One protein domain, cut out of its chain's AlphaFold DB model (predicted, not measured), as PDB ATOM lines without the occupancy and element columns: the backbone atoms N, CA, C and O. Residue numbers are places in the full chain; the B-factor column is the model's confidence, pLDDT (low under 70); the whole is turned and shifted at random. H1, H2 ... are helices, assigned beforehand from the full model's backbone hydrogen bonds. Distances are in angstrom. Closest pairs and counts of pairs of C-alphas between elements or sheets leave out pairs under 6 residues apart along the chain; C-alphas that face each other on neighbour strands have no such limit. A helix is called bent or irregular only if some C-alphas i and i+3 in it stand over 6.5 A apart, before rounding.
ATOM      1  N   ARG A 774     -42.010  55.145  83.949       94.31
ATOM      2  CA  ARG A 774     -40.815  55.951  83.656       94.31
ATOM      3  C   ARG A 774     -40.098  56.428  84.923       94.31
ATOM      4  O   ARG A 774     -38.882  56.314  85.018       94.31
ATOM      5  N   ALA A 775     -40.858  56.874  85.926       93.50
ATOM      6  CA  ALA A 775     -40.311  57.291  87.217       93.50
ATOM      7  C   ALA A 775     -39.603  56.145  87.970       93.50
ATOM      8  O   ALA A 775     -38.555  56.363  88.571       93.50
ATOM      9  N   GLN A 776     -40.119  54.911  87.889       95.00
ATOM     10  CA  GLN A 776     -39.473  53.742  88.503       95.00
ATOM     11  C   GLN A 776     -38.132  53.444  87.832       95.00
ATOM     12  O   GLN A 776     -37.126  53.277  88.514       95.00
ATOM     13  N   ARG A 777     -38.088  53.469  86.495       94.75
ATOM     14  CA  ARG A 777     -36.845  53.268  85.735       94.75
ATOM     15  C   ARG A 777     -35.810  54.355  85.980       94.75
ATOM     16  O   ARG A 777     -34.623  54.056  86.057       94.75
ATOM     17  N   MET A 778     -36.244  55.602  86.158       95.12
ATOM     18  CA  MET A 778     -35.344  56.724  86.430       95.12
ATOM     19  C   MET A 778     -34.507  56.507  87.704       95.12
ATOM     20  O   MET A 778     -33.364  56.954  87.769       95.12
ATOM     21  N   ARG A 779     -35.008  55.734  88.680       94.19
ATOM     22  CA  ARG A 779     -34.236  55.333  89.873       94.19
ATOM     23  C   ARG A 779     -33.019  54.462  89.555       94.19
ATOM     24  O   ARG A 779     -32.107  54.398  90.374       94.19
ATOM     25  N   MET A 780     -33.004  53.785  88.407       95.06
ATOM     26  CA  MET A 780     -31.910  52.903  87.987       95.06
ATOM     27  C   MET A 780     -30.751  53.677  87.345       95.06
ATOM     28  O   MET A 780     -29.638  53.161  87.260       95.06
ATOM     29  N   VAL A 781     -30.982  54.927  86.927       96.31
ATOM     30  CA  VAL A 781     -30.000  55.750  86.202       96.31
ATOM     31  C   VAL A 781     -28.672  55.915  86.959       96.31
ATOM     32  O   VAL A 781     -27.638  55.657  86.345       96.31
ATOM     33  N   PRO A 782     -28.635  56.240  88.269       95.75
ATOM     34  CA  PRO A 782     -27.374  56.312  89.016       95.75
ATOM     35  C   PRO A 782     -26.560  55.019  88.976       95.75
ATOM     36  O   PRO A 782     -25.341  55.052  88.816       95.75
ATOM     37  N   TYR A 783     -27.234  53.872  89.088       94.50
ATOM     38  CA  TYR A 783     -26.586  52.563  89.073       94.50
ATOM     39  C   TYR A 783     -26.001  52.265  87.693       94.50
ATOM     40  O   TYR A 783     -24.836  51.894  87.581       94.50
ATOM     41  N   LEU A 784     -26.757  52.528  86.625       96.25
ATOM     42  CA  LEU A 784     -26.272  52.377  85.253       96.25
ATOM     43  C   LEU A 784     -25.071  53.292  84.974       96.25
ATOM     44  O   LEU A 784     -24.098  52.840  84.374       96.25
ATOM     45  N   ILE A 785     -25.079  54.534  85.473       96.69
ATOM     46  CA  ILE A 785     -23.915  55.427  85.388       96.69
ATOM     47  C   ILE A 785     -22.723  54.817  86.134       96.69
ATOM     48  O   ILE A 785     -21.638  54.736  85.555       96.69
ATOM     49  N   SER A 786     -22.902  54.307  87.358       95.31
ATOM     50  CA  SER A 786     -21.795  53.671  88.091       95.31
ATOM     51  C   SER A 786     -21.203  52.464  87.354       95.31
ATOM     52  O   SER A 786     -19.982  52.328  87.299       95.31
ATOM     53  N   LEU A 787     -22.033  51.659  86.680       94.06
ATOM     54  CA  LEU A 787     -21.565  50.533  85.869       94.06
ATOM     55  C   LEU A 787     -20.729  51.000  84.672       94.06
ATOM     56  O   LEU A 787     -19.756  50.337  84.308       94.06
ATOM     57  N   THR A 788     -21.057  52.152  84.077       94.94
ATOM     58  CA  THR A 788     -20.248  52.728  82.989       94.94
ATOM     59  C   THR A 788     -18.897  53.266  83.461       94.94
ATOM     60  O   THR A 788     -17.943  53.270  82.680       94.94
ATOM     61  N   GLN A 789     -18.802  53.690  84.725       93.06
ATOM     62  CA  GLN A 789     -17.574  54.201  85.343       93.06
ATOM     63  C   GLN A 789     -16.655  53.080  85.839       93.06
ATOM     64  O   GLN A 789     -15.439  53.267  85.868       93.06
ATOM     65  N   ASP A 790     -17.213  51.926  86.212       92.38
ATOM     66  CA  ASP A 790     -16.445  50.812  86.761       92.38
ATOM     67  C   ASP A 790     -15.490  50.199  85.704       92.38
ATOM     68  O   ASP A 790     -15.930  49.695  84.656       92.38
ATOM     69  N   PRO A 791     -14.163  50.203  85.954       86.69
ATOM     70  CA  PRO A 791     -13.185  49.532  85.101       86.69
ATOM     71  C   PRO A 791     -13.386  48.012  84.997       86.69
ATOM     72  O   PRO A 791     -12.929  47.420  84.021       86.69
ATOM     73  N   GLY A 792     -14.033  47.385  85.987       86.38
ATOM     74  CA  GLY A 792     -14.339  45.955  86.032       86.38
ATOM     75  C   GLY A 792     -15.534  45.535  85.169       86.38
ATOM     76  O   GLY A 792     -15.666  44.353  84.843       86.38
ATOM     77  N   THR A 793     -16.370  46.485  84.744       88.31
ATOM     78  CA  THR A 793     -17.519  46.223  83.871       88.31
ATOM     79  C   THR A 793     -17.069  45.780  82.480       88.31
ATOM     80  O   THR A 793     -16.233  46.416  81.835       88.31
ATOM     81  N   THR A 794     -17.666  44.697  81.975       86.69
ATOM     82  CA  THR A 794     -17.379  44.205  80.617       86.69
ATOM     83  C   THR A 794     -17.794  45.228  79.546       86.69
ATOM     84  O   THR A 794     -18.789  45.926  79.741       86.69
ATOM     85  N   PRO A 795     -17.113  45.297  78.382       87.31
ATOM     86  CA  PRO A 795     -17.478  46.239  77.317       87.31
ATOM     87  C   PRO A 795     -18.943  46.123  76.878       87.31
ATOM     88  O   PRO A 795     -19.637  47.125  76.786       87.31
ATOM     89  N   GLN A 796     -19.443  44.893  76.721       81.94
ATOM     90  CA  GLN A 796     -20.841  44.643  76.369       81.94
ATOM     91  C   GLN A 796     -21.810  45.206  77.418       81.94
ATOM     92  O   GLN A 796     -22.804  45.826  77.059       81.94
ATOM     93  N   MET A 797     -21.537  44.992  78.707       87.06
ATOM     94  CA  MET A 797     -22.383  45.497  79.793       87.06
ATOM     95  C   MET A 797     -22.337  47.026  79.870       87.06
ATOM     96  O   MET A 797     -23.373  47.648  80.066       87.06
ATOM     97  N   ARG A 798     -21.170  47.632  79.616       92.62
ATOM     98  CA  ARG A 798     -21.001  49.088  79.532       92.62
ATOM     99  C   ARG A 798     -21.800  49.700  78.378       92.62
ATOM    100  O   ARG A 798     -22.501  50.686  78.591       92.62
ATOM    101  N   ASP A 799     -21.733  49.104  77.189       90.25
ATOM    102  CA  ASP A 799     -22.500  49.553  76.020       90.25
ATOM    103  C   ASP A 799     -24.011  49.436  76.271       90.25
ATOM    104  O   ASP A 799     -24.770  50.359  75.972       90.25
ATOM    105  N   TRP A 800     -24.442  48.334  76.897       89.94
ATOM    106  CA  TRP A 800     -25.829  48.152  77.330       89.94
ATOM    107  C   TRP A 800     -26.265  49.182  78.371       89.94
ATOM    108  O   TRP A 800     -27.384  49.682  78.283       89.94
ATOM    109  N   SER A 801     -25.409  49.534  79.334       94.50
ATOM    110  CA  SER A 801     -25.724  50.576  80.314       94.50
ATOM    111  C   SER A 801     -25.933  51.933  79.645       94.50
ATOM    112  O   SER A 801     -26.892  52.617  79.986       94.50
ATOM    113  N   PHE A 802     -25.120  52.306  78.649       95.19
ATOM    114  CA  PHE A 802     -25.360  53.530  77.877       95.19
ATOM    115  C   PHE A 802     -26.665  53.477  77.077       95.19
ATOM    116  O   PHE A 802     -27.424  54.445  77.095       95.19
ATOM    117  N   LEU A 803     -26.970  52.350  76.429       92.88
ATOM    118  CA  LEU A 803     -28.248  52.170  75.736       92.88
ATOM    119  C   LEU A 803     -29.435  52.340  76.696       92.88
ATOM    120  O   LEU A 803     -30.357  53.099  76.406       92.88
ATOM    121  N   ALA A 804     -29.378  51.711  77.870       92.69
ATOM    122  CA  ALA A 804     -30.419  51.834  78.882       92.69
ATOM    123  C   ALA A 804     -30.567  53.279  79.390       92.69
ATOM    124  O   ALA A 804     -31.687  53.746  79.583       92.69
ATOM    125  N   LEU A 805     -29.463  54.021  79.547       96.12
ATOM    126  CA  LEU A 805     -29.502  55.444  79.903       96.12
ATOM    127  C   LEU A 805     -30.251  56.272  78.851       96.12
ATOM    128  O   LEU A 805     -31.129  57.060  79.208       96.12
ATOM    129  N   HIS A 806     -29.979  56.049  77.564       94.25
ATOM    130  CA  HIS A 806     -30.727  56.671  76.469       94.25
ATOM    131  C   HIS A 806     -32.211  56.293  76.462       94.25
ATOM    132  O   HIS A 806     -33.063  57.138  76.188       94.25
ATOM    133  N   GLU A 807     -32.532  55.031  76.738       91.69
ATOM    134  CA  GLU A 807     -33.904  54.515  76.701       91.69
ATOM    135  C   GLU A 807     -34.761  55.012  77.863       91.69
ATOM    136  O   GLU A 807     -35.920  55.374  77.671       91.69
ATOM    137  N   ILE A 808     -34.180  55.098  79.057       92.88
ATOM    138  CA  ILE A 808     -34.884  55.548  80.257       92.88
ATOM    139  C   ILE A 808     -35.113  57.065  80.219       92.88
ATOM    140  O   ILE A 808     -36.198  57.547  80.572       92.88
ATOM    141  N   THR A 809     -34.100  57.826  79.794       92.81
ATOM    142  CA  THR A 809     -34.107  59.295  79.894       92.81
ATOM    143  C   THR A 809     -34.643  60.003  78.648       92.81
ATOM    144  O   THR A 809     -35.081  61.143  78.762       92.81
ATOM    145  N   ASP A 810     -34.650  59.340  77.485       91.06
ATOM    146  CA  ASP A 810     -34.859  59.925  76.146       91.06
ATOM    147  C   ASP A 810     -33.827  60.994  75.735       91.06
ATOM    148  O   ASP A 810     -34.006  61.695  74.734       91.06
ATOM    149  N   GLU A 811     -32.714  61.108  76.459       93.38
ATOM    150  CA  GLU A 811     -31.662  62.070  76.147       93.38
ATOM    151  C   GLU A 811     -30.696  61.550  75.083       93.38
ATOM    152  O   GLU A 811     -30.439  60.352  74.968       93.38
ATOM    153  N   LYS A 812     -30.105  62.462  74.306       92.56
ATOM    154  CA  LYS A 812     -29.150  62.147  73.225       92.56
ATOM    155  C   LYS A 812     -27.745  62.644  73.562       92.56
ATOM    156  O   LYS A 812     -27.196  63.501  72.872       92.56
ATOM    157  N   LEU A 813     -27.187  62.133  74.655       93.06
ATOM    158  CA  LEU A 813     -25.833  62.455  75.115       93.06
ATOM    159  C   LEU A 813     -24.773  61.559  74.450       93.06
ATOM    160  O   LEU A 813     -25.091  60.589  73.773       93.06
ATOM    161  N   ALA A 814     -23.492  61.888  74.609       92.56
ATOM    162  CA  ALA A 814     -22.422  60.979  74.195       92.56
ATOM    163  C   ALA A 814     -22.313  59.793  75.174       92.56
ATOM    164  O   ALA A 814     -22.613  59.946  76.358       92.56
ATOM    165  N   ASN A 815     -21.816  58.643  74.702       94.94
ATOM    166  CA  ASN A 815     -21.507  57.466  75.534       94.94
ATOM    167  C   ASN A 815     -20.249  57.698  76.391       94.94
ATOM    168  O   ASN A 815     -19.228  57.033  76.231       94.94
ATOM    169  N   ASP A 816     -20.318  58.692  77.273       94.44
ATOM    170  CA  ASP A 816     -19.263  59.085  78.197       94.44
ATOM    171  C   ASP A 816     -19.836  59.180  79.615       94.44
ATOM    172  O   ASP A 816     -20.819  59.878  79.873       94.44
ATOM    173  N   ALA A 817     -19.210  58.465  80.547       93.94
ATOM    174  CA  ALA A 817     -19.716  58.336  81.906       93.94
ATOM    175  C   ALA A 817     -19.718  59.666  82.686       93.94
ATOM    176  O   ALA A 817     -20.571  59.874  83.549       93.94
ATOM    177  N   SER A 818     -18.790  60.580  82.379       94.75
ATOM    178  CA  SER A 818     -18.719  61.904  83.007       94.75
ATOM    179  C   SER A 818     -19.798  62.843  82.469       94.75
ATOM    180  O   SER A 818     -20.386  63.610  83.230       94.75
ATOM    181  N   VAL A 819     -20.119  62.739  81.174       96.50
ATOM    182  CA  VAL A 819     -21.211  63.499  80.545       96.50
ATOM    183  C   VAL A 819     -22.554  63.105  81.153       96.50
ATOM    184  O   VAL A 819     -23.328  63.980  81.543       96.50
ATOM    185  N   TRP A 820     -22.805  61.802  81.295       97.56
ATOM    186  CA  TRP A 820     -24.033  61.292  81.905       97.56
ATOM    187  C   TRP A 820     -24.159  61.645  83.390       97.56
ATOM    188  O   TRP A 820     -25.239  62.053  83.815       97.56
ATOM    189  N   GLN A 821     -23.069  61.561  84.163       97.50
ATOM    190  CA  GLN A 821     -23.061  61.981  85.569       97.50
ATOM    191  C   GLN A 821     -23.415  63.466  85.713       97.50
ATOM    192  O   GLN A 821     -24.328  63.814  86.456       97.50
ATOM    193  N   ASN A 822     -22.748  64.336  84.947       96.94
ATOM    194  CA  ASN A 822     -23.001  65.777  84.984       96.94
ATOM    195  C   ASN A 822     -24.445  66.120  84.599       96.94
ATOM    196  O   ASN A 822     -25.054  66.998  85.209       96.94
ATOM    197  N   TRP A 823     -24.999  65.442  83.589       97.69
ATOM    198  CA  TRP A 823     -26.393  65.638  83.206       97.69
ATOM    199  C   TRP A 823     -27.348  65.202  84.320       97.69
ATOM    200  O   TRP A 823     -28.263  65.957  84.645       97.69
ATOM    201  N   TYR A 824     -27.120  64.033  84.929       97.44
ATOM    202  CA  TYR A 824     -27.974  63.520  85.997       97.44
ATOM    203  C   TYR A 824     -27.961  64.432  87.231       97.44
ATOM    204  O   TYR A 824     -29.021  64.729  87.779       97.44
ATOM    205  N   ASP A 825     -26.794  64.951  87.617       96.94
ATOM    206  CA  ASP A 825     -26.662  65.868  88.755       96.94
ATOM    207  C   ASP A 825     -27.405  67.199  88.530       96.94
ATOM    208  O   ASP A 825     -27.899  67.809  89.480       96.94
ATOM    209  N   GLN A 826     -27.509  67.652  87.275       96.56
ATOM    210  CA  GLN A 826     -28.166  68.913  86.914       96.56
ATOM    211  C   GLN A 826     -29.669  68.759  86.638       96.56
ATOM    212  O   GLN A 826     -30.455  69.598  87.070       96.56
ATOM    213  N   HIS A 827     -30.070  67.698  85.931       96.50
ATOM    214  CA  HIS A 827     -31.415  67.549  85.359       96.50
ATOM    215  C   HIS A 827     -32.153  66.294  85.845       96.50
ATOM    216  O   HIS A 827     -33.347  66.153  85.592       96.50
ATOM    217  N   GLY A 828     -31.495  65.381  86.570       94.56
ATOM    218  CA  GLY A 828     -32.084  64.097  86.967       94.56
ATOM    219  C   GLY A 828     -33.351  64.248  87.813       94.56
ATOM    220  O   GLY A 828     -34.352  63.584  87.550       94.56
ATOM    221  N   ASN A 829     -33.348  65.174  88.779       95.06
ATOM    222  CA  ASN A 829     -34.525  65.456  89.606       95.06
ATOM    223  C   ASN A 829     -35.653  66.141  88.814       95.06
ATOM    224  O   ASN A 829     -36.822  65.824  89.011       95.06
ATOM    225  N   GLU A 830     -35.320  67.058  87.901       95.25
ATOM    226  CA  GLU A 830     -36.309  67.694  87.020       95.25
ATOM    227  C   GLU A 830     -36.998  66.649  86.132       95.25
ATOM    228  O   GLU A 830     -38.228  66.609  86.065       95.25
ATOM    229  N   LYS A 831     -36.211  65.750  85.531       94.81
ATOM    230  CA  LYS A 831     -36.702  64.662  84.682       94.81
ATOM    231  C   LYS A 831     -37.559  63.658  85.452       94.81
ATOM    232  O   LYS A 831     -38.586  63.209  84.951       94.81
ATOM    233  N   LEU A 832     -37.183  63.332  86.692       94.38
ATOM    234  CA  LEU A 832     -37.999  62.483  87.560       94.38
ATOM    235  C   LEU A 832     -39.368  63.124  87.833       94.38
ATOM    236  O   LEU A 832     -40.390  62.468  87.651       94.38
ATOM    237  N   VAL A 833     -39.400  64.416  88.177       94.62
ATOM    238  CA  VAL A 833     -40.651  65.163  88.400       94.62
ATOM    239  C   VAL A 833     -41.489  65.267  87.118       94.62
ATOM    240  O   VAL A 833     -42.718  65.235  87.185       94.62
ATOM    241  N   GLU A 834     -40.860  65.384  85.944       94.06
ATOM    242  CA  GLU A 834     -41.541  65.302  84.643       94.06
ATOM    243  C   GLU A 834     -42.256  63.949  84.486       94.06
ATOM    244  O   GLU A 834     -43.447  63.909  84.176       94.06
ATOM    245  N   PHE A 835     -41.559  62.843  84.762       94.62
ATOM    246  CA  PHE A 835     -42.116  61.493  84.654       94.62
ATOM    247  C   PHE A 835     -43.181  61.178  85.708       94.62
ATOM    248  O   PHE A 835     -44.099  60.419  85.415       94.62
ATOM    249  N   GLU A 836     -43.097  61.756  86.905       92.44
ATOM    250  CA  GLU A 836     -44.133  61.628  87.939       92.44
ATOM    251  C   GLU A 836     -45.421  62.388  87.589       92.44
ATOM    252  O   GLU A 836     -46.504  61.995  88.020       92.44
ATOM    253  N   LYS A 837     -45.316  63.471  86.806       92.06
ATOM    254  CA  LYS A 837     -46.467  64.250  86.319       92.06
ATOM    255  C   LYS A 837     -47.098  63.674  85.054       92.06
ATOM    256  O   LYS A 837     -48.254  63.987  84.773       92.06
ATOM    257  N   ALA A 838     -46.342  62.906  84.273       90.50
ATOM    258  CA  ALA A 838     -46.857  62.229  83.094       90.50
ATOM    259  C   ALA A 838     -47.894  61.163  83.481       90.50
ATOM    260  O   ALA A 838     -47.883  60.624  84.589       90.50
ATOM    261  N   ASP A 839     -48.782  60.834  82.544       92.38
ATOM    262  CA  ASP A 839     -49.703  59.720  82.722       92.38
ATOM    263  C   ASP A 839     -48.933  58.439  83.063       92.38
ATOM    264  O   ASP A 839     -47.998  58.058  82.358       92.38
ATOM    265  N   TRP A 840     -49.345  57.752  84.132       90.94
ATOM    266  CA  TRP A 840     -48.607  56.606  84.679       90.94
ATOM    267  C   TRP A 840     -48.394  55.473  83.669       90.94
ATOM    268  O   TRP A 840     -47.470  54.679  83.828       90.94
ATOM    269  N   TRP A 841     -49.272  55.381  82.670       91.38
ATOM    270  CA  TRP A 841     -49.260  54.362  81.630       91.38
ATOM    271  C   TRP A 841     -48.403  54.746  80.421       91.38
ATOM    272  O   TRP A 841     -48.109  53.882  79.603       91.38
ATOM    273  N   ARG A 842     -47.984  56.009  80.294       91.44
ATOM    274  CA  ARG A 842     -47.218  56.478  79.140       91.44
ATOM    275  C   ARG A 842     -45.742  56.133  79.300       91.44
ATOM    276  O   ARG A 842     -45.051  56.652  80.179       91.44
ATOM    277  N   VAL A 843     -45.245  55.290  78.407       90.69
ATOM    278  CA  VAL A 843     -43.856  54.827  78.361       90.69
ATOM    279  C   VAL A 843     -43.296  54.957  76.947       90.69
ATOM    280  O   VAL A 843     -44.007  55.296  76.004       90.69
ATOM    281  N   ARG A 844     -41.990  54.738  76.804       84.31
ATOM    282  CA  ARG A 844     -41.360  54.565  75.495       84.31
ATOM    283  C   ARG A 844     -41.801  53.223  74.887       84.31
ATOM    284  O   ARG A 844     -42.221  52.337  75.626       84.31
ATOM    285  N   GLY A 845     -41.794  53.110  73.562       72.25
ATOM    286  CA  GLY A 845     -42.220  51.914  72.841       72.25
ATOM    287  C   GLY A 845     -42.024  52.031  71.330       72.25
ATOM    288  O   GLY A 845     -41.762  53.124  70.821       72.25
ATOM    289  N   ASP A 846     -42.180  50.905  70.635       64.12
ATOM    290  CA  ASP A 846     -42.063  50.774  69.181       64.12
ATOM    291  C   ASP A 846     -43.476  50.663  68.572       64.12
ATOM    292  O   ASP A 846     -44.106  49.608  68.644       64.12
ATOM    293  N   GLU A 847     -43.998  51.756  68.002       52.25
ATOM    294  CA  GLU A 847     -45.334  51.815  67.363       52.25
ATOM    295  C   GLU A 847     -45.366  51.595  65.845       52.25
ATOM    296  O   GLU A 847     -44.773  52.409  65.083       52.25
TER     297      GLU A 847
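What this domain is: This is residues 774 to 847 of the 847 residues of an uncharacterized protein of Acidobacteria bacterium 13_1_20CM_4_56_7 (UniProt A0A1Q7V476). Two short helices, H1 and H2, run nearly end to end, and the longer H3 folds back beside H2 as a helical hairpin; the bent helix H4 covers another side, its arm H4a packing on H2 and its arm H4b on H1. H2, H3 and H4a make a triangle. The printed part has 74 residues with four named helices, H1 to H4 in chain order, and no named strand; its class is all helix. It is compact, with a radius of gyration of the C-alphas of 12.5 A and spans of 38 by 29 by 19 A.

Where its parts are: Find C-alpha 774 at (-40.815, 55.951, 83.656), where H1, residues 774 to 778, begins. H2 follows as residues 781 to 789, 12.6 A long. H3, residues 795 to 809, runs 21.3 A from C-alpha 795 at (-17.478, 46.239, 77.317). H4, residues 817 to 837, was assigned as one helix by its hydrogen bonds but is bent: C-alphas 826 and 829 are 7.7 A apart. Its arms are H4a, residues 817 to 826, 14.4 A, and H4b, residues 829 to 837, 12.4 A, ending at C-alpha 837 at (-46.467, 64.250, 86.319).

How they stand to each other: Look first at H1, which touches H4b, the closest C-alphas being Ala 775 and Phe 835 at 5.2 A. H2 and H3 touch at C-alphas 788 and 798, 5.1 A apart, at a shallow tilt of 28 degrees, opposite ways. H2 touches H4a at C-alphas 788 and 817, 5.7 A. H3 and H4a are near each other, their closest C-alphas 8.3 A apart. In H1, H2, H3, H4a and H4b every O i to N i+4 pair is within hydrogen-bond range.

The domain as a whole: The farthest C-alphas, Gly 792 and Asp 839, are 38.1 A apart. The printed part has no cut and no long link. Look at residues 846 to 847 for pLDDT under 70.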